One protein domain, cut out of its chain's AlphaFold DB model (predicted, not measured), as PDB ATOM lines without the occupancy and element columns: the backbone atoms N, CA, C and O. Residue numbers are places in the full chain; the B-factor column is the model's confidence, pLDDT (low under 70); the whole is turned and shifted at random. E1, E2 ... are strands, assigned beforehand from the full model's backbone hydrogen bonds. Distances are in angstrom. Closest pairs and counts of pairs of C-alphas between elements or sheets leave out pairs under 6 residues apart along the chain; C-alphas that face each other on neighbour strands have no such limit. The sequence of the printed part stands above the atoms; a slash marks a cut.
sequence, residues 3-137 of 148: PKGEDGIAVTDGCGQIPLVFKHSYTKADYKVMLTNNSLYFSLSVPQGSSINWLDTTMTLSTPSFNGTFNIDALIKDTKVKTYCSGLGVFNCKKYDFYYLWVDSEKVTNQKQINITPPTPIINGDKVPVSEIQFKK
ATOM      1  N   PRO A   3      12.105  -0.704 -96.347       91.12
ATOM      2  CA  PRO A   3      11.251   0.314 -95.756       91.12
ATOM      3  C   PRO A   3      10.260   0.906 -96.761       91.12
ATOM      4  O   PRO A   3      10.533   0.967 -97.962       91.12
ATOM      5  N   LYS A   4       9.128   1.393 -96.251       92.12
ATOM      6  CA  LYS A   4       8.122   2.178 -96.971       92.12
ATOM      7  C   LYS A   4       7.448   3.160 -96.003       92.12
ATOM      8  O   LYS A   4       7.136   2.769 -94.886       92.12
ATOM      9  N   GLY A   5       7.203   4.389 -96.445       89.75
ATOM     10  CA  GLY A   5       6.494   5.451 -95.715       89.75
ATOM     11  C   GLY A   5       5.949   6.482 -96.710       89.75
ATOM     12  O   GLY A   5       6.242   6.362 -97.902       89.75
ATOM     13  N   GLU A   6       5.146   7.448 -96.260       86.81
ATOM     14  CA  GLU A   6       4.458   8.395 -97.160       86.81
ATOM     15  C   GLU A   6       5.410   9.405 -97.810       86.81
ATOM     16  O   GLU A   6       5.270   9.701 -98.994       86.81
ATOM     17  N   ASP A   7       6.422   9.871 -97.076       83.56
ATOM     18  CA  ASP A   7       7.195  11.043 -97.506       83.56
ATOM     19  C   ASP A   7       8.635  10.731 -97.921       83.56
ATOM     20  O   ASP A   7       9.378  11.616 -98.344       83.56
ATOM     21  N   GLY A   8       9.083   9.489 -97.783       88.06
ATOM     22  CA  GLY A   8      10.476   9.118 -98.017       88.06
ATOM     23  C   GLY A   8      10.646   7.975 -98.998       88.06
ATOM     24  O   GLY A   8       9.700   7.348 -99.467       88.06
ATOM     25  N   ILE A   9      11.906   7.698 -99.300       89.44
ATOM     26  CA  ILE A   9      12.321   6.660-100.234       89.44
ATOM     27  C   ILE A   9      13.188   5.624 -99.526       89.44
ATOM     28  O   ILE A   9      13.939   5.930 -98.598       89.44
ATOM     29  N   ALA A  10      13.102   4.379 -99.984       87.88
ATOM     30  CA  ALA A  10      14.034   3.336 -99.586       87.88
ATOM     31  C   ALA A  10      15.362   3.547-100.326       87.88
ATOM     32  O   ALA A  10      15.382   3.585-101.554       87.88
ATOM     33  N   VAL A  11      16.462   3.677 -99.586       86.06
ATOM     34  CA  VAL A  11      17.809   3.847-100.138       86.06
ATOM     35  C   VAL A  11      18.752   2.776 -99.617       86.06
ATOM     36  O   VAL A  11      18.580   2.218 -98.528       86.06
ATOM     37  N   THR A  12      19.771   2.507-100.414       78.62
ATOM     38  CA  THR A  12      20.923   1.712-100.016       78.62
ATOM     39  C   THR A  12      22.016   2.660 -99.534       78.62
ATOM     40  O   THR A  12      22.361   3.602-100.243       78.62
ATOM     41  N   ASP A  13      22.557   2.418 -98.342       67.56
ATOM     42  CA  ASP A  13      23.765   3.085 -97.846       67.56
ATOM     43  C   ASP A  13      24.844   1.993 -97.704       67.56
ATOM     44  O   ASP A  13      24.661   1.033 -96.954       67.56
ATOM     45  N   GLY A  14      25.925   2.081 -98.486       63.56
ATOM     46  CA  GLY A  14      26.972   1.050 -98.567       63.56
ATOM     47  C   GLY A  14      26.697  -0.079 -99.574       63.56
ATOM     48  O   GLY A  14      25.988   0.101-100.559       63.56
ATOM     49  N   CYS A  15      27.292  -1.251 -99.332       61.34
ATOM     50  CA  CYS A  15      27.352  -2.383-100.273       61.34
ATOM     51  C   CYS A  15      26.145  -3.342-100.207       61.34
ATOM     52  O   CYS A  15      26.154  -4.411-100.815       61.34
ATOM     53  N   GLY A  16      25.113  -3.019 -99.422       59.50
ATOM     54  CA  GLY A  16      23.926  -3.868 -99.307       59.50
ATOM     55  C   GLY A  16      23.097  -3.872-100.596       59.50
ATOM     56  O   GLY A  16      22.946  -2.848-101.238       59.50
ATOM     57  N   GLN A  17      22.500  -5.000-100.983       58.47
ATOM     58  CA  GLN A  17      21.582  -5.032-102.139       58.47
ATOM     59  C   GLN A  17      20.121  -4.735-101.751       58.47
ATOM     60  O   GLN A  17      19.309  -4.379-102.601       58.47
ATOM     61  N   ILE A  18      19.778  -4.843-100.462       59.25
ATOM     62  CA  ILE A  18      18.449  -4.506 -99.939       59.25
ATOM     63  C   ILE A  18      18.531  -3.109 -99.321       59.25
ATOM     64  O   ILE A  18      19.341  -2.921 -98.412       59.25
ATOM     65  N   PRO A  19      17.698  -2.140 -99.744       66.06
ATOM     66  CA  PRO A  19      17.661  -0.839 -99.096       66.06
ATOM     67  C   PRO A  19      17.130  -1.031 -97.671       66.06
ATOM     68  O   PRO A  19      15.957  -1.336 -97.477       66.06
ATOM     69  N   LEU A  20      18.018  -0.929 -96.680       82.06
ATOM     70  CA  LEU A  20      17.703  -1.036 -95.247       82.06
ATOM     71  C   LEU A  20      17.452   0.335 -94.607       82.06
ATOM     72  O   LEU A  20      17.241   0.428 -93.398       82.06
ATOM     73  N   VAL A  21      17.511   1.393 -95.414       88.69
ATOM     74  CA  VAL A  21      17.447   2.776 -94.962       88.69
ATOM     75  C   VAL A  21      16.241   3.447 -95.593       88.69
ATOM     76  O   VAL A  21      16.079   3.457 -96.809       88.69
ATOM     77  N   PHE A  22      15.384   4.016 -94.760       92.38
ATOM     78  CA  PHE A  22      14.399   4.994 -95.184       92.38
ATOM     79  C   PHE A  22      15.052   6.368 -95.139       92.38
ATOM     80  O   PHE A  22      15.636   6.731 -94.119       92.38
ATOM     81  N   LYS A  23      14.962   7.132 -96.224       92.56
ATOM     82  CA  LYS A  23      15.447   8.509 -96.288       92.56
ATOM     83  C   LYS A  23      14.299   9.433 -96.662       92.56
ATOM     84  O   LYS A  23      13.666   9.238 -97.696       92.56
ATOM     85  N   HIS A  24      14.102  10.474 -95.867       92.44
ATOM     86  CA  HIS A  24      13.235  11.594 -96.195       92.44
ATOM     87  C   HIS A  24      14.085  12.846 -96.388       92.44
ATOM     88  O   HIS A  24      14.932  13.167 -95.549       92.44
ATOM     89  N   SER A  25      13.854  13.536 -97.499       89.56
ATOM     90  CA  SER A  25      14.511  14.797 -97.826       89.56
ATOM     91  C   SER A  25      13.472  15.904 -97.861       89.56
ATOM     92  O   SER A  25      12.643  15.959 -98.766       89.56
ATOM     93  N   TYR A  26      13.538  16.783 -96.869       86.12
ATOM     94  CA  TYR A  26      12.714  17.974 -96.738       86.12
ATOM     95  C   TYR A  26      13.557  19.219 -97.023       86.12
ATOM     96  O   TYR A  26      14.768  19.238 -96.811       86.12
ATOM     97  N   THR A  27      12.923  20.304 -97.465       83.88
ATOM     98  CA  THR A  27      13.615  21.550 -97.848       83.88
ATOM     99  C   THR A  27      14.527  22.111 -96.750       83.88
ATOM    100  O   THR A  27      15.516  22.775 -97.060       83.88
ATOM    101  N   LYS A  28      14.214  21.834 -95.477       84.94
ATOM    102  CA  LYS A  28      14.957  22.315 -94.300       84.94
ATOM    103  C   LYS A  28      15.743  21.234 -93.554       84.94
ATOM    104  O   LYS A  28      16.505  21.578 -92.654       84.94
ATOM    105  N   ALA A  29      15.568  19.956 -93.889       89.94
ATOM    106  CA  ALA A  29      16.209  18.861 -93.174       89.94
ATOM    107  C   ALA A  29      16.200  17.564 -93.986       89.94
ATOM    108  O   ALA A  29      15.241  17.269 -94.686       89.94
ATOM    109  N   ASP A  30      17.216  16.736 -93.803       91.31
ATOM    110  CA  ASP A  30      17.181  15.342 -94.233       91.31
ATOM    111  C   ASP A  30      17.145  14.456 -92.997       91.31
ATOM    112  O   ASP A  30      17.984  14.625 -92.112       91.31
ATOM    113  N   TYR A  31      16.247  13.474 -92.933       91.88
ATOM    114  CA  TYR A  31      16.363  12.416 -91.934       91.88
ATOM    115  C   TYR A  31      16.451  11.037 -92.570       91.88
ATOM    116  O   TYR A  31      15.964  10.780 -93.674       91.88
ATOM    117  N   LYS A  32      17.117  10.136 -91.854       93.06
ATOM    118  CA  LYS A  32      17.248   8.733 -92.215       93.06
ATOM    119  C   LYS A  32      16.877   7.866 -91.030       93.06
ATOM    120  O   LYS A  32      17.235   8.183 -89.899       93.06
ATOM    121  N   VAL A  33      16.229   6.749 -91.323       92.31
ATOM    122  CA  VAL A  33      15.987   5.665 -90.378       92.31
ATOM    123  C   VAL A  33      16.548   4.393 -90.983       92.31
ATOM    124  O   VAL A  33      16.138   3.982 -92.065       92.31
ATOM    125  N   MET A  34      17.499   3.781 -90.298       89.62
ATOM    126  CA  MET A  34      18.122   2.529 -90.695       89.62
ATOM    127  C   MET A  34      17.831   1.464 -89.652       89.62
ATOM    128  O   MET A  34      18.014   1.680 -88.456       89.62
ATOM    129  N   LEU A  35      17.435   0.293 -90.130       84.81
ATOM    130  CA  LEU A  35      17.213  -0.871 -89.292       84.81
ATOM    131  C   LEU A  35      18.304  -1.911 -89.562       84.81
ATOM    132  O   LEU A  35      18.475  -2.357 -90.698       84.81
ATOM    133  N   THR A  36      19.025  -2.309 -88.517       80.31
ATOM    134  CA  THR A  36      19.962  -3.440 -88.546       80.31
ATOM    135  C   THR A  36      19.317  -4.668 -87.894       80.31
ATOM    136  O   THR A  36      18.142  -4.641 -87.541       80.31
ATOM    137  N   ASN A  37      20.054  -5.769 -87.731       76.25
ATOM    138  CA  ASN A  37      19.507  -6.982 -87.111       76.25
ATOM    139  C   ASN A  37      19.083  -6.782 -85.647       76.25
ATOM    140  O   ASN A  37      18.131  -7.431 -85.211       76.25
ATOM    141  N   ASN A  38      19.781  -5.906 -84.916       80.12
ATOM    142  CA  ASN A  38      19.625  -5.744 -83.466       80.12
ATOM    143  C   ASN A  38      19.494  -4.278 -83.042       80.12
ATOM    144  O   ASN A  38      19.390  -4.000 -81.854       80.12
ATOM    145  N   SER A  39      19.536  -3.335 -83.983       82.25
ATOM    146  CA  SER A  39      19.530  -1.920 -83.646       82.25
ATOM    147  C   SER A  39      18.731  -1.093 -84.638       82.25
ATOM    148  O   SER A  39      18.641  -1.398 -85.829       82.25
ATOM    149  N   LEU A  40      18.218   0.018 -84.138       86.25
ATOM    150  CA  LEU A  40      17.575   1.065 -84.903       86.25
ATOM    151  C   LEU A  40      18.456   2.310 -84.850       86.25
ATOM    152  O   LEU A  40      18.916   2.718 -83.785       86.25
ATOM    153  N   TYR A  41      18.712   2.896 -86.008       88.38
ATOM    154  CA  TYR A  41      19.487   4.115 -86.145       88.38
ATOM    155  C   TYR A  41      18.624   5.200 -86.775       88.38
ATOM    156  O   TYR A  41      18.040   4.995 -87.837       88.38
ATOM    157  N   PHE A  42      18.577   6.363 -86.140       90.50
ATOM    158  CA  PHE A  42      17.980   7.568 -86.694       90.50
ATOM    159  C   PHE A  42      19.074   8.616 -86.869       90.50
ATOM    160  O   PHE A  42      19.924   8.794 -85.999       90.50
ATOM    161  N   SER A  43      19.042   9.340 -87.981       91.19
ATOM    162  CA  SER A  43      19.877  10.522 -88.168       91.19
ATOM    163  C   SER A  43      19.084  11.661 -88.765       91.19
ATOM    164  O   SER A  43      18.295  11.429 -89.675       91.19
ATOM    165  N   LEU A  44      19.376  12.876 -88.327       91.75
ATOM    166  CA  LEU A  44      18.839  14.129 -88.825       91.75
ATOM    167  C   LEU A  44      20.008  15.033 -89.241       91.75
ATOM    168  O   LEU A  44      20.967  15.211 -88.497       91.75
ATOM    169  N   SER A  45      19.924  15.601 -90.435       91.75
ATOM    170  CA  SER A  45      20.875  16.548 -91.006       91.75
ATOM    171  C   SER A  45      20.149  17.853 -91.281       91.75
ATOM    172  O   SER A  45      19.137  17.863 -91.981       91.75
ATOM    173  N   VAL A  46      20.666  18.957 -90.750       92.06
ATOM    174  CA  VAL A  46      20.062  20.290 -90.894       92.06
ATOM    175  C   VAL A  46      21.117  21.318 -91.292       92.06
ATOM    176  O   VAL A  46      22.284  21.148 -90.936       92.06
ATOM    177  N   PRO A  47      20.758  22.393 -92.014       91.00
ATOM    178  CA  PRO A  47      21.683  23.485 -92.294       91.00
ATOM    179  C   PRO A  47      22.297  24.047 -91.007       91.00
ATOM    180  O   PRO A  47      21.583  24.283 -90.027       91.00
ATOM    181  N   GLN A  48      23.611  24.273 -91.013       90.38
ATOM    182  CA  GLN A  48      24.329  24.794 -89.853       90.38
ATOM    183  C   GLN A  48      23.710  26.116 -89.371       90.38
ATOM    184  O   GLN A  48      23.444  27.011 -90.172       90.38
ATOM    185  N   GLY A  49      23.512  26.236 -88.055       86.06
ATOM    186  CA  GLY A  49      22.918  27.426 -87.431       86.06
ATOM    187  C   GLY A  49      21.388  27.423 -87.375       86.06
ATOM    188  O   GLY A  49      20.803  28.390 -86.894       86.06
ATOM    189  N   SER A  50      20.736  26.348 -87.826       90.38
ATOM    190  CA  SER A  50      19.295  26.161 -87.626       90.38
ATOM    191  C   SER A  50      18.953  25.983 -86.145       90.38
ATOM    192  O   SER A  50      19.675  25.304 -85.413       90.38
ATOM    193  N   SER A  51      17.822  26.541 -85.709       89.56
ATOM    194  CA  SER A  51      17.235  26.216 -84.410       89.56
ATOM    195  C   SER A  51      16.440  24.915 -84.505       89.56
ATOM    196  O   SER A  51      15.721  24.682 -85.480       89.56
ATOM    197  N   ILE A  52      16.587  24.057 -83.495       88.81
ATOM    198  CA  ILE A  52      15.931  22.750 -83.428       88.81
ATOM    199  C   ILE A  52      15.160  22.664 -82.123       88.81
ATOM    200  O   ILE A  52      15.755  22.716 -81.050       88.81
ATOM    201  N   ASN A  53      13.850  22.487 -82.240       89.75
ATOM    202  CA  ASN A  53      12.965  22.093 -81.152       89.75
ATOM    203  C   ASN A  53      12.338  20.736 -81.489       89.75
ATOM    204  O   ASN A  53      12.416  20.276 -82.628       89.75
ATOM    205  N   TRP A  54      11.694  20.101 -80.517       87.50
ATOM    206  CA  TRP A  54      11.050  18.801 -80.701       87.50
ATOM    207  C   TRP A  54       9.578  18.901 -80.341       87.50
ATOM    208  O   TRP A  54       9.238  19.383 -79.265       87.50
ATOM    209  N   LEU A  55       8.713  18.465 -81.256       89.25
ATOM    210  CA  LEU A  55       7.300  18.254 -80.953       89.25
ATOM    211  C   LEU A  55       7.107  16.920 -80.228       89.25
ATOM    212  O   LEU A  55       6.317  16.832 -79.296       89.25
ATOM    213  N   ASP A  56       7.842  15.904 -80.677       88.00
ATOM    214  CA  ASP A  56       7.861  14.565 -80.100       88.00
ATOM    215  C   ASP A  56       9.314  14.085 -80.020       88.00
ATOM    216  O   ASP A  56      10.020  14.044 -81.034       88.00
ATOM    217  N   THR A  57       9.751  13.764 -78.804       86.00
ATOM    218  CA  THR A  57      11.075  13.223 -78.473       86.00
ATOM    219  C   THR A  57      11.018  11.718 -78.269       86.00
ATOM    220  O   THR A  57      11.818  11.158 -77.526       86.00
ATOM    221  N   THR A  58      10.064  11.028 -78.878       88.81
ATOM    222  CA  THR A  58       9.983   9.581 -78.776       88.81
ATOM    223  C   THR A  58      10.170   8.935 -80.133       88.81
ATOM    224  O   THR A  58       9.727   9.423 -81.169       88.81
ATOM    225  N   MET A  59      10.879   7.815 -80.122       89.00
ATOM    226  CA  MET A  59      10.917   6.896 -81.242       89.00
ATOM    227  C   MET A  59      10.130   5.659 -80.840       89.00
ATOM    228  O   MET A  59      10.446   5.017 -79.839       89.00
ATOM    229  N   THR A  60       9.106   5.321 -81.614       90.94
ATOM    230  CA  THR A  60       8.273   4.150 -81.332       90.94
ATOM    231  C   THR A  60       8.605   3.033 -82.305       90.94
ATOM    232  O   THR A  60       8.683   3.252 -83.512       90.94
ATOM    233  N   LEU A  61       8.801   1.831 -81.771       90.06
ATOM    234  CA  LEU A  61       8.998   0.598 -82.516       90.06
ATOM    235  C   LEU A  61       7.839  -0.340 -82.208       90.06
ATOM    236  O   LEU A  61       7.673  -0.787 -81.074       90.06
ATOM    237  N   SER A  62       7.084  -0.691 -83.240       90.75
ATOM    238  CA  SER A  62       5.952  -1.602 -83.142       90.75
ATOM    239  C   SER A  62       6.161  -2.833 -84.020       90.75
ATOM    240  O   SER A  62       6.570  -2.766 -85.179       90.75
ATOM    241  N   THR A  63       5.881  -3.993 -83.446       85.75
ATOM    242  CA  THR A  63       5.852  -5.309 -84.086       85.75
ATOM    243  C   THR A  63       4.548  -5.994 -83.666       85.75
ATOM    244  O   THR A  63       3.955  -5.604 -82.660       85.75
ATOM    245  N   PRO A  64       4.118  -7.079 -84.333       83.12
ATOM    246  CA  PRO A  64       2.929  -7.822 -83.906       83.12
ATOM    247  C   PRO A  64       2.969  -8.320 -82.448       83.12
ATOM    248  O   PRO A  64       1.926  -8.591 -81.867       83.12
ATOM    249  N   SER A  65       4.165  -8.464 -81.866       81.88
ATOM    250  CA  SER A  65       4.383  -9.040 -80.528       81.88
ATOM    251  C   SER A  65       4.913  -8.051 -79.486       81.88
ATOM    252  O   SER A  65       5.106  -8.423 -78.332       81.88
ATOM    253  N   PHE A  66       5.219  -6.819 -79.885       83.25
ATOM    254  CA  PHE A  66       5.929  -5.858 -79.045       83.25
ATOM    255  C   PHE A  66       5.655  -4.438 -79.522       83.25
ATOM    256  O   PHE A  66       5.795  -4.167 -80.711       83.25
ATOM    257  N   ASN A  67       5.348  -3.543 -78.589       88.25
ATOM    258  CA  ASN A  67       5.311  -2.108 -78.819       88.25
ATOM    259  C   ASN A  67       6.218  -1.442 -77.782       88.25
ATOM    260  O   ASN A  67       5.977  -1.575 -76.582       88.25
ATOM    261  N   GLY A  68       7.281  -0.795 -78.246       84.62
ATOM    262  CA  GLY A  68       8.267  -0.130 -77.408       84.62
ATOM    263  C   GLY A  68       8.397   1.332 -77.790       84.62
ATOM    264  O   GLY A  68       8.551   1.657 -78.965       84.62
ATOM    265  N   THR A  69       8.383   2.199 -76.786       88.88
ATOM    266  CA  THR A  69       8.637   3.629 -76.946       88.88
ATOM    267  C   THR A  69       9.973   3.951 -76.299       88.88
ATOM    268  O   THR A  69      10.201   3.633 -75.133       88.88
ATOM    269  N   PHE A  70      10.858   4.576 -77.063       85.00
ATOM    270  CA  PHE A  70      12.178   4.991 -76.617       85.00
ATOM    271  C   PHE A  70      12.185   6.510 -76.533       85.00
ATOM    272  O   PHE A  70      12.016   7.182 -77.552       85.00
ATOM    273  N   ASN A  71      12.348   7.049 -75.325       80.62
ATOM    274  CA  ASN A  71      12.534   8.482 -75.151       80.62
ATOM    275  C   ASN A  71      13.966   8.845 -75.551       80.62
ATOM    276  O   ASN A  71      14.920   8.157 -75.180       80.62
ATOM    277  N   ILE A  72      14.112   9.887 -76.355       66.00
ATOM    278  CA  ILE A  72      15.382  10.249 -76.984       66.00
ATOM    279  C   ILE A  72      15.880  11.554 -76.385       66.00
ATOM    280  O   ILE A  72      15.979  12.580 -77.055       66.00
ATOM    281  N   ASP A  73      16.180  11.497 -75.088       59.78
ATOM    282  CA  ASP A  73      16.390  12.683 -74.249       59.78
ATOM    283  C   ASP A  73      17.596  13.555 -74.639       59.78
ATOM    284  O   ASP A  73      17.690  14.691 -74.187       59.78
ATOM    285  N   ALA A  74      18.468  13.114 -75.547       56.59
ATOM    286  CA  ALA A  74      19.181  14.040 -76.424       56.59
ATOM    287  C   ALA A  74      19.767  13.284 -77.614       56.59
ATOM    288  O   ALA A  74      20.761  12.567 -77.489       56.59
ATOM    289  N   LEU A  75      19.183  13.490 -78.791       71.00
ATOM    290  CA  LEU A  75      19.884  13.251 -80.048       71.00
ATOM    291  C   LEU A  75      21.298  13.826 -79.978       71.00
ATOM    292  O   LEU A  75      21.489  15.009 -79.689       71.00
ATOM    293  N   ILE A  76      22.289  12.981 -80.248       77.00
ATOM    294  CA  ILE A  76      23.685  13.371 -80.118       77.00
ATOM    295  C   ILE A  76      24.023  14.234 -81.324       77.00
ATOM    296  O   ILE A  76      23.989  13.760 -82.462       77.00
ATOM    297  N   LYS A  77      24.343  15.508 -81.078       82.88
ATOM    298  CA  LYS A  77      24.916  16.374 -82.105       82.88
ATOM    299  C   LYS A  77      26.334  15.892 -82.409       82.88
ATOM    300  O   LYS A  77      27.190  15.892 -81.525       82.88
ATOM    301  N   ASP A  78      26.590  15.515 -83.655       81.81
ATOM    302  CA  ASP A  78      27.944  15.258 -84.130       81.81
ATOM    303  C   ASP A  78      28.754  16.558 -84.033       81.81
ATOM    304  O   ASP A  78      28.343  17.623 -84.500       81.81
ATOM    305  N   THR A  79      29.927  16.468 -83.413       77.81
ATOM    306  CA  THR A  79      30.871  17.590 -83.307       77.81
ATOM    307  C   THR A  79      31.422  18.012 -84.670       77.81
ATOM    308  O   THR A  79      31.884  19.143 -84.834       77.81
ATOM    309  N   LYS A  80      31.370  17.120 -85.665       76.06
ATOM    310  CA  LYS A  80      31.860  17.370 -87.017       76.06
ATOM    311  C   LYS A  80      30.751  17.938 -87.897       76.06
ATOM    312  O   LYS A  80      29.821  17.244 -88.297       76.06
ATOM    313  N   VAL A  81      30.915  19.196 -88.291       78.50
ATOM    314  CA  VAL A  81      30.104  19.818 -89.346       78.50
ATOM    315  C   VAL A  81      30.514  19.217 -90.688       78.50
ATOM    316  O   VAL A  81      31.685  19.306 -91.069       78.50
ATOM    317  N   LYS A  82      29.571  18.636 -91.437       78.31
ATOM    318  CA  LYS A  82      29.867  18.180 -92.807       78.31
ATOM    319  C   LYS A  82      29.559  19.290 -93.793       78.31
ATOM    320  O   LYS A  82      28.544  19.977 -93.693       78.31
ATOM    321  N   THR A  83      30.460  19.456 -94.750       80.00
ATOM    322  CA  THR A  83      30.324  20.435 -95.825       80.00
ATOM    323  C   THR A  83      30.055  19.684 -97.119       80.00
ATOM    324  O   THR A  83      30.868  18.860 -97.528       80.00
ATOM    325  N   TYR A  84      28.921  19.963 -97.757       77.12
ATOM    326  CA  TYR A  84      28.585  19.437 -99.076       77.12
ATOM    327  C   TYR A  84      28.702  20.562-100.087       77.12
ATOM    328  O   TYR A  84      28.001  21.568 -99.991       77.12
ATOM    329  N   CYS A  85      29.596  20.393-101.053       77.75
ATOM    330  CA  CYS A  85      29.786  21.335-102.144       77.75
ATOM    331  C   CYS A  85      29.175  20.743-103.414       77.75
ATOM    332  O   CYS A  85      29.484  19.608-103.775       77.75
ATOM    333  N   SER A  86      28.303  21.497-104.081       69.06
ATOM    334  CA  SER A  86      27.718  21.103-105.367       69.06
ATOM    335  C   SER A  86      28.111  22.096-106.460       69.06
ATOM    336  O   SER A  86      27.844  23.288-106.317       69.06
ATOM    337  N   GLY A  87      28.693  21.605-107.560       64.75
ATOM    338  CA  GLY A  87      29.119  22.407-108.716       64.75
ATOM    339  C   GLY A  87      30.640  22.549-108.865       64.75
ATOM    340  O   GLY A  87      31.414  22.027-108.063       64.75
ATOM    341  N   LEU A  88      31.071  23.249-109.921       54.19
ATOM    342  CA  LEU A  88      32.479  23.565-110.190       54.19
ATOM    343  C   LEU A  88      32.938  24.730-109.293       54.19
ATOM    344  O   LEU A  88      32.892  25.888-109.696       54.19
ATOM    345  N   GLY A  89      33.357  24.424-108.063       53.75
ATOM    346  CA  GLY A  89      34.048  25.367-107.174       53.75
ATOM    347  C   GLY A  89      33.551  25.389-105.725       53.75
ATOM    348  O   GLY A  89      32.421  25.022-105.415       53.75
ATOM    349  N   VAL A  90      34.410  25.877-104.824       58.47
ATOM    350  CA  VAL A  90      34.177  26.012-103.366       58.47
ATOM    351  C   VAL A  90      33.101  27.044-102.980       58.47
ATOM    352  O   VAL A  90      32.750  27.163-101.809       58.47
ATOM    353  N   PHE A  91      32.544  27.786-103.940       62.06
ATOM    354  CA  PHE A  91      31.606  28.886-103.682       62.06
ATOM    355  C   PHE A  91      30.162  28.448-103.397       62.06
ATOM    356  O   PHE A  91      29.352  29.273-102.988       62.06
ATOM    357  N   ASN A  92      29.829  27.166-103.574       69.38
ATOM    358  CA  ASN A  92      28.478  26.642-103.347       69.38
ATOM    359  C   ASN A  92      28.481  25.472-102.349       69.38
ATOM    360  O   ASN A  92      27.892  24.411-102.569       69.38
ATOM    361  N   CYS A  93      29.228  25.661-101.262       77.75
ATOM    362  CA  CYS A  93      29.342  24.718-100.162       77.75
ATOM    363  C   CYS A  93      28.311  25.030 -99.076       77.75
ATOM    364  O   CYS A  93      28.295  26.121 -98.509       77.75
ATOM    365  N   LYS A  94      27.475  24.048 -98.745       83.00
ATOM    366  CA  LYS A  94      26.531  24.115 -97.628       83.00
ATOM    367  C   LYS A  94      27.066  23.302 -96.457       83.00
ATOM    368  O   LYS A  94      27.541  22.180 -96.633       83.00
ATOM    369  N   LYS A  95      26.995  23.880 -95.261       88.50
ATOM    370  CA  LYS A  95      27.395  23.239 -94.006       88.50
ATOM    371  C   LYS A  95      26.169  22.697 -93.295       88.50
ATOM    372  O   LYS A  95      25.142  23.371 -93.259       88.50
ATOM    373  N   TYR A  96      26.299  21.508 -92.724       89.25
ATOM    374  CA  TYR A  96      25.209  20.825 -92.044       89.25
ATOM    375  C   TYR A  96      25.649  20.327 -90.671       89.25
ATOM    376  O   TYR A  96      26.740  19.767 -90.522       89.25
ATOM    377  N   ASP A  97      24.773  20.533 -89.694       90.25
ATOM    378  CA  ASP A  97      24.841  19.903 -88.383       90.25
ATOM    379  C   ASP A  97      24.147  18.536 -88.458       90.25
ATOM    380  O   ASP A  97      23.074  18.401 -89.055       90.25
ATOM    381  N   PHE A  98      24.766  17.526 -87.849       89.38
ATOM    382  CA  PHE A  98      24.250  16.160 -87.817       89.38
ATOM    383  C   PHE A  98      23.832  15.796 -86.408       89.38
ATOM    384  O   PHE A  98      24.539  16.081 -85.448       89.38
ATOM    385  N   TYR A  99      22.701  15.121 -86.310       88.69
ATOM    386  CA  TYR A  99      22.144  14.597 -85.081       88.69
ATOM    387  C   TYR A  99      21.872  13.124 -85.307       88.69
ATOM    388  O   TYR A  99      21.344  12.754 -86.357       88.69
ATOM    389  N   TYR A 100      22.238  12.275 -84.359       87.69
ATOM    390  CA  TYR A 100      22.003  10.848 -84.492       87.69
ATOM    391  C   TYR A 100      21.578  10.209 -83.184       87.69
ATOM    392  O   TYR A 100      21.861  10.688 -82.085       87.69
ATOM    393  N   LEU A 101      20.861   9.110 -83.343       86.12
ATOM    394  CA  LEU A 101      20.366   8.268 -82.283       86.12
ATOM    395  C   LEU A 101      20.586   6.823 -82.692       86.12
ATOM    396  O   LEU A 101      20.314   6.429 -83.828       86.12
ATOM    397  N   TRP A 102      21.020   6.033 -81.726       84.75
ATOM    398  CA  TRP A 102      21.145   4.600 -81.859       84.75
ATOM    399  C   TRP A 102      20.432   3.933 -80.688       84.75
ATOM    400  O   TRP A 102      20.636   4.315 -79.539       84.75
ATOM    401  N   VAL A 103      19.558   2.982 -81.001       82.19
ATOM    402  CA  VAL A 103      18.785   2.221 -80.022       82.19
ATOM    403  C   VAL A 103      19.010   0.745 -80.277       82.19
ATOM    404  O   VAL A 103      18.674   0.236 -81.350       82.19
ATOM    405  N   ASP A 104      19.535   0.060 -79.271       80.25
ATOM    406  CA  ASP A 104      19.595  -1.394 -79.255       80.25
ATOM    407  C   ASP A 104      18.218  -1.981 -78.964       80.25
ATOM    408  O   ASP A 104      17.520  -1.588 -78.029       80.25
ATOM    409  N   SER A 105      17.814  -2.941 -79.787       75.38
ATOM    410  CA  SER A 105      16.575  -3.680 -79.617       75.38
ATOM    411  C   SER A 105      16.713  -5.071 -80.221       75.38
ATOM    412  O   SER A 105      16.512  -5.292 -81.416       75.38
ATOM    413  N   GLU A 106      16.968  -6.053 -79.357       73.75
ATOM    414  CA  GLU A 106      16.940  -7.479 -79.713       73.75
ATOM    415  C   GLU A 106      15.561  -7.924 -80.241       73.75
ATOM    416  O   GLU A 106      15.421  -8.976 -80.861       73.75
ATOM    417  N   LYS A 107      14.515  -7.113 -80.023       73.31
ATOM    418  CA  LYS A 107      13.148  -7.373 -80.497       73.31
ATOM    419  C   LYS A 107      12.965  -7.122 -81.997       73.31
ATOM    420  O   LYS A 107      11.923  -7.483 -82.540       73.31
ATOM    421  N   VAL A 108      13.966  -6.545 -82.665       74.19
ATOM    422  CA  VAL A 108      14.022  -6.391 -84.129       74.19
ATOM    423  C   VAL A 108      14.292  -7.725 -84.823       74.19
ATOM    424  O   VAL A 108      13.785  -7.994 -85.919       74.19
ATOM    425  N   THR A 109      15.080  -8.585 -84.183       72.44
ATOM    426  CA  THR A 109      15.532  -9.836 -84.776       72.44
ATOM    427  C   THR A 109      14.340 -10.762 -85.042       72.44
ATOM    428  O   THR A 109      13.425 -10.892 -84.232       72.44
ATOM    429  N   ASN A 110      14.342 -11.426 -86.201       73.25
ATOM    430  CA  ASN A 110      13.325 -12.398 -86.641       73.25
ATOM    431  C   ASN A 110      11.910 -11.864 -86.928       73.25
ATOM    432  O   ASN A 110      11.033 -12.651 -87.297       73.25
ATOM    433  N   GLN A 111      11.675 -10.554 -86.863       82.12
ATOM    434  CA  GLN A 111      10.372  -9.991 -87.218       82.12
ATOM    435  C   GLN A 111      10.137 -10.015 -88.736       82.12
ATOM    436  O   GLN A 111      11.044  -9.804 -89.543       82.12
ATOM    437  N   LYS A 112       8.894 -10.281 -89.158       85.56
ATOM    438  CA  LYS A 112       8.501 -10.210 -90.583       85.56
ATOM    439  C   LYS A 112       8.191  -8.782 -91.023       85.56
ATOM    440  O   LYS A 112       8.351  -8.451 -92.200       85.56
ATOM    441  N   GLN A 113       7.731  -7.972 -90.081       89.31
ATOM    442  CA  GLN A 113       7.373  -6.583 -90.275       89.31
ATOM    443  C   GLN A 113       7.653  -5.819 -88.985       89.31
ATOM    444  O   GLN A 113       7.365  -6.322 -87.898       89.31
ATOM    445  N   ILE A 114       8.194  -4.619 -89.133       90.06
ATOM    446  CA  ILE A 114       8.429  -3.675 -88.048       90.06
ATOM    447  C   ILE A 114       7.936  -2.319 -88.522       90.06
ATOM    448  O   ILE A 114       8.280  -1.888 -89.618       90.06
ATOM    449  N   ASN A 115       7.143  -1.658 -87.700       93.44
ATOM    450  CA  ASN A 115       6.728  -0.286 -87.914       93.44
ATOM    451  C   ASN A 115       7.542   0.616 -86.989       93.44
ATOM    452  O   ASN A 115       7.729   0.299 -85.813       93.44
ATOM    453  N   ILE A 116       8.045   1.721 -87.523       92.44
ATOM    454  CA  ILE A 116       8.831   2.697 -86.778       92.44
ATOM    455  C   ILE A 116       8.217   4.071 -86.975       92.44
ATOM    456  O   ILE A 116       8.092   4.531 -88.107       92.44
ATOM    457  N   THR A 117       7.907   4.742 -85.874       93.25
ATOM    458  CA  THR A 117       7.536   6.156 -85.874       93.25
ATOM    459  C   THR A 117       8.735   6.952 -85.363       93.25
ATOM    460  O   THR A 117       9.113   6.779 -84.198       93.25
ATOM    461  N   PRO A 118       9.385   7.760 -86.220       92.00
ATOM    462  CA  PRO A 118      10.503   8.601 -85.814       92.00
ATOM    463  C   PRO A 118      10.052   9.732 -84.878       92.00
ATOM    464  O   PRO A 118       8.878  10.108 -84.892       92.00
ATOM    465  N   PRO A 119      10.991  10.347 -84.144       90.62
ATOM    466  CA  PRO A 119      10.724  11.596 -83.442       90.62
ATOM    467  C   PRO A 119      10.398  12.724 -84.427       90.62
ATOM    468  O   PRO A 119      10.800  12.691 -85.594       90.62
ATOM    469  N   THR A 120       9.718  13.764 -83.942       91.31
ATOM    470  CA  THR A 120       9.249  14.874 -84.780       91.31
ATOM    471  C   THR A 120       9.997  16.172 -84.465       91.31
ATOM    472  O   THR A 120       9.659  16.849 -83.484       91.31
ATOM    473  N   PRO A 121      10.986  16.565 -85.291       91.00
ATOM    474  CA  PRO A 121      11.682  17.832 -85.128       91.00
ATOM    475  C   PRO A 121      10.880  19.020 -85.675       91.00
ATOM    476  O   PRO A 121      10.133  18.921 -86.652       91.00
ATOM    477  N   ILE A 122      11.118  20.177 -85.068       91.94
ATOM    478  CA  ILE A 122      10.717  21.503 -85.531       91.94
ATOM    479  C   ILE A 122      11.999  22.276 -85.852       91.94
ATOM    480  O   ILE A 122      12.790  22.561 -84.951       91.94
ATOM    481  N   ILE A 123      12.207  22.623 -87.122       91.81
ATOM    482  CA  ILE A 123      13.424  23.280 -87.617       91.81
ATOM    483  C   ILE A 123      13.102  24.708 -88.032       91.81
ATOM    484  O   ILE A 123      12.332  24.932 -88.965       91.81
ATOM    485  N   ASN A 124      13.706  25.689 -87.357       92.12
ATOM    486  CA  ASN A 124      13.429  27.113 -87.574       92.12
ATOM    487  C   ASN A 124      11.923  27.448 -87.502       92.12
ATOM    488  O   ASN A 124      11.429  28.251 -88.289       92.12
ATOM    489  N   GLY A 125      11.197  26.796 -86.586       90.38
ATOM    490  CA  GLY A 125       9.749  26.963 -86.402       90.38
ATOM    491  C   GLY A 125       8.864  26.066 -87.276       90.38
ATOM    492  O   GLY A 125       7.682  25.927 -86.969       90.38
ATOM    493  N   ASP A 126       9.418  25.389 -88.285       92.19
ATOM    494  CA  ASP A 126       8.641  24.525 -89.178       92.19
ATOM    495  C   ASP A 126       8.694  23.065 -88.738       92.19
ATOM    496  O   ASP A 126       9.769  22.491 -88.553       92.19
ATOM    497  N   LYS A 127       7.520  22.439 -88.628       91.62
ATOM    498  CA  LYS A 127       7.403  21.001 -88.378       91.62
ATOM    499  C   LYS A 127       7.927  20.220 -89.583       91.62
ATOM    500  O   LYS A 127       7.433  20.390 -90.697       91.62
ATOM    501  N   VAL A 128       8.870  19.314 -89.343       90.00
ATOM    502  CA  VAL A 128       9.315  18.363 -90.366       90.00
ATOM    503  C   VAL A 128       8.231  17.294 -90.558       90.00
ATOM    504  O   VAL A 128       7.754  16.742 -89.561       90.00
ATOM    505  N   PRO A 129       7.824  16.986 -91.803       89.38
ATOM    506  CA  PRO A 129       6.922  15.875 -92.078       89.38
ATOM    507  C   PRO A 129       7.556  14.550 -91.655       89.38
ATOM    508  O   PRO A 129       8.638  14.179 -92.112       89.38
ATOM    509  N   VAL A 130       6.888  13.845 -90.751       88.88
ATOM    510  CA  VAL A 130       7.305  12.536 -90.258       88.88
ATOM    511  C   VAL A 130       6.100  11.612 -90.357       88.88
ATOM    512  O   VAL A 130       5.013  11.964 -89.899       88.88
ATOM    513  N   SER A 131       6.306  10.448 -90.962       88.06
ATOM    514  CA  SER A 131       5.297   9.405 -91.130       88.06
ATOM    515  C   SER A 131       5.803   8.078 -90.562       88.06
ATOM    516  O   SER A 131       7.005   7.889 -90.347       88.06
ATOM    517  N   GLU A 132       4.877   7.160 -90.280       93.50
ATOM    518  CA  GLU A 132       5.229   5.793 -89.898       93.50
ATOM    519  C   GLU A 132       5.990   5.119 -91.049       93.50
ATOM    520  O   GLU A 132       5.611   5.195 -92.221       93.50
ATOM    521  N   ILE A 133       7.071   4.432 -90.697       94.06
ATOM    522  CA  ILE A 133       7.925   3.708 -91.625       94.06
ATOM    523  C   ILE A 133       7.725   2.218 -91.387       94.06
ATOM    524  O   ILE A 133       8.108   1.673 -90.352       94.06
ATOM    525  N   GLN A 134       7.178   1.532 -92.380       93.56
ATOM    526  CA  GLN A 134       7.029   0.088 -92.372       93.56
ATOM    527  C   GLN A 134       8.252  -0.580 -93.002       93.56
ATOM    528  O   GLN A 134       8.493  -0.470 -94.203       93.56
ATOM    529  N   PHE A 135       8.986  -1.348 -92.210       89.62
ATOM    530  CA  PHE A 135      10.044  -2.247 -92.650       89.62
ATOM    531  C   PHE A 135       9.472  -3.648 -92.830       89.62
ATOM    532  O   PHE A 135       9.105  -4.309 -91.862       89.62
ATOM    533  N   LYS A 136       9.425  -4.135 -94.072       88.75
ATOM    534  CA  LYS A 136       8.923  -5.480 -94.385       88.75
ATOM    535  C   LYS A 136      10.054  -6.395 -94.838       88.75
ATOM    536  O   LYS A 136      10.922  -5.998 -95.619       88.75
ATOM    537  N   LYS A 137      10.073  -7.644 -94.368       81.44
ATOM    538  CA  LYS A 137      11.002  -8.657 -94.883       81.44
ATOM    539  C   LYS A 137      10.666  -8.942 -96.349       81.44
ATOM    540  O   LYS A 137       9.538  -9.310 -96.666       81.44
TER     541      LYS A 137
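This is residues 3 to 137 of the 148 residues of an uncharacterized protein of Parashewanella spongiae (UniProt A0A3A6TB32). Two layers of strands lie roughly face to face as a sandwich: a larger sheet, E1 E2 E3 E4 E9 E8, curled like part of a barrel, and a second layer made of the flatter sheet E7 E6 E10 E12, continued by the short pair E5 and E11. The hairpin of E8 and E9 reaches out at one end of the long axis, and the turn between E6 and E7 lies at the other. The printed part has 135 residues, no named helix and twelve named strands, E1 to E12 in order along the chain; the class is all strand, and the three sheets are antiparallel throughout. It is compact, with a radius of gyration of the C-alphas of 15.4 A, and only just elongated, spanning 51 by 34 by 27 A.

E1 is residues 9 to 11, 6.2 A long, beginning at C-alpha 9 (12.321, 6.660, -100.234). E2 is residues 21 to 26, 16.0 A; E3 is 29 to 35, 20.1 A; E4 is 39 to 47, 26.9 A. E5 is residues 52 to 56, 12.0 A; E6 is 58 to 63 and E7 is 66 to 71, each 16.3 A. E8 is residues 82 to 85, 9.9 A, and E9, the longest strand, is 93 to 104, 34.8 A, ending at C-alpha 104 (19.595, -1.394, -79.255). E10 is residues 113 to 117, 13.5 A; E11 is 120 to 123, 9.8 A; E12 is 133 to 136, 9.6 A, ending at C-alpha 136 (8.923, -5.480, -94.385).

E1 to E4 form a meander, each strand the antiparallel neighbour of the one before, with N 9 and O 23 at 2.8 A, N 24 and O 31 at 2.9 A, and N 32 and O 43 at 2.8 A. E9 is staggered: its residues 96 to 104 pair with E4, N 42 and O 101 at 2.9 A, and its residues 93 to 96 with E8, N 84 and O 94 at 2.8 A. This sheet is twisted. In the four-stranded sheet, the following N and O atoms are within hydrogen-bond range: N 61 and O 68 of the hairpin E6 and E7 at 2.8 A, N 62 and O 115 of the antiparallel neighbours E6 and E10 at 2.8 A, and N 116 and O 133 of the antiparallel neighbours E10 and E12 at 2.8 A. E5 runs on into E6 at 42 degrees and E10 into E11 at 39 degrees; N 53 of E5 and O 122 of E11 are 2.9 A apart. Between the sheets, the closest C-alphas of E2 and E12, Phe 22 and Ile 133, are 7.5 A apart, and those of E7 and E9, Phe 70 and Val 103, 7.9 A. E8 and E12 are apart.

The C-alphas farthest apart, Ser 65 and Gly 89, are 52.7 A apart. The printed part has no cut and no long link. The mean pLDDT of the printed part is 83.4; residues 13 to 19, 72 to 74 and 86 to 92 are under 70.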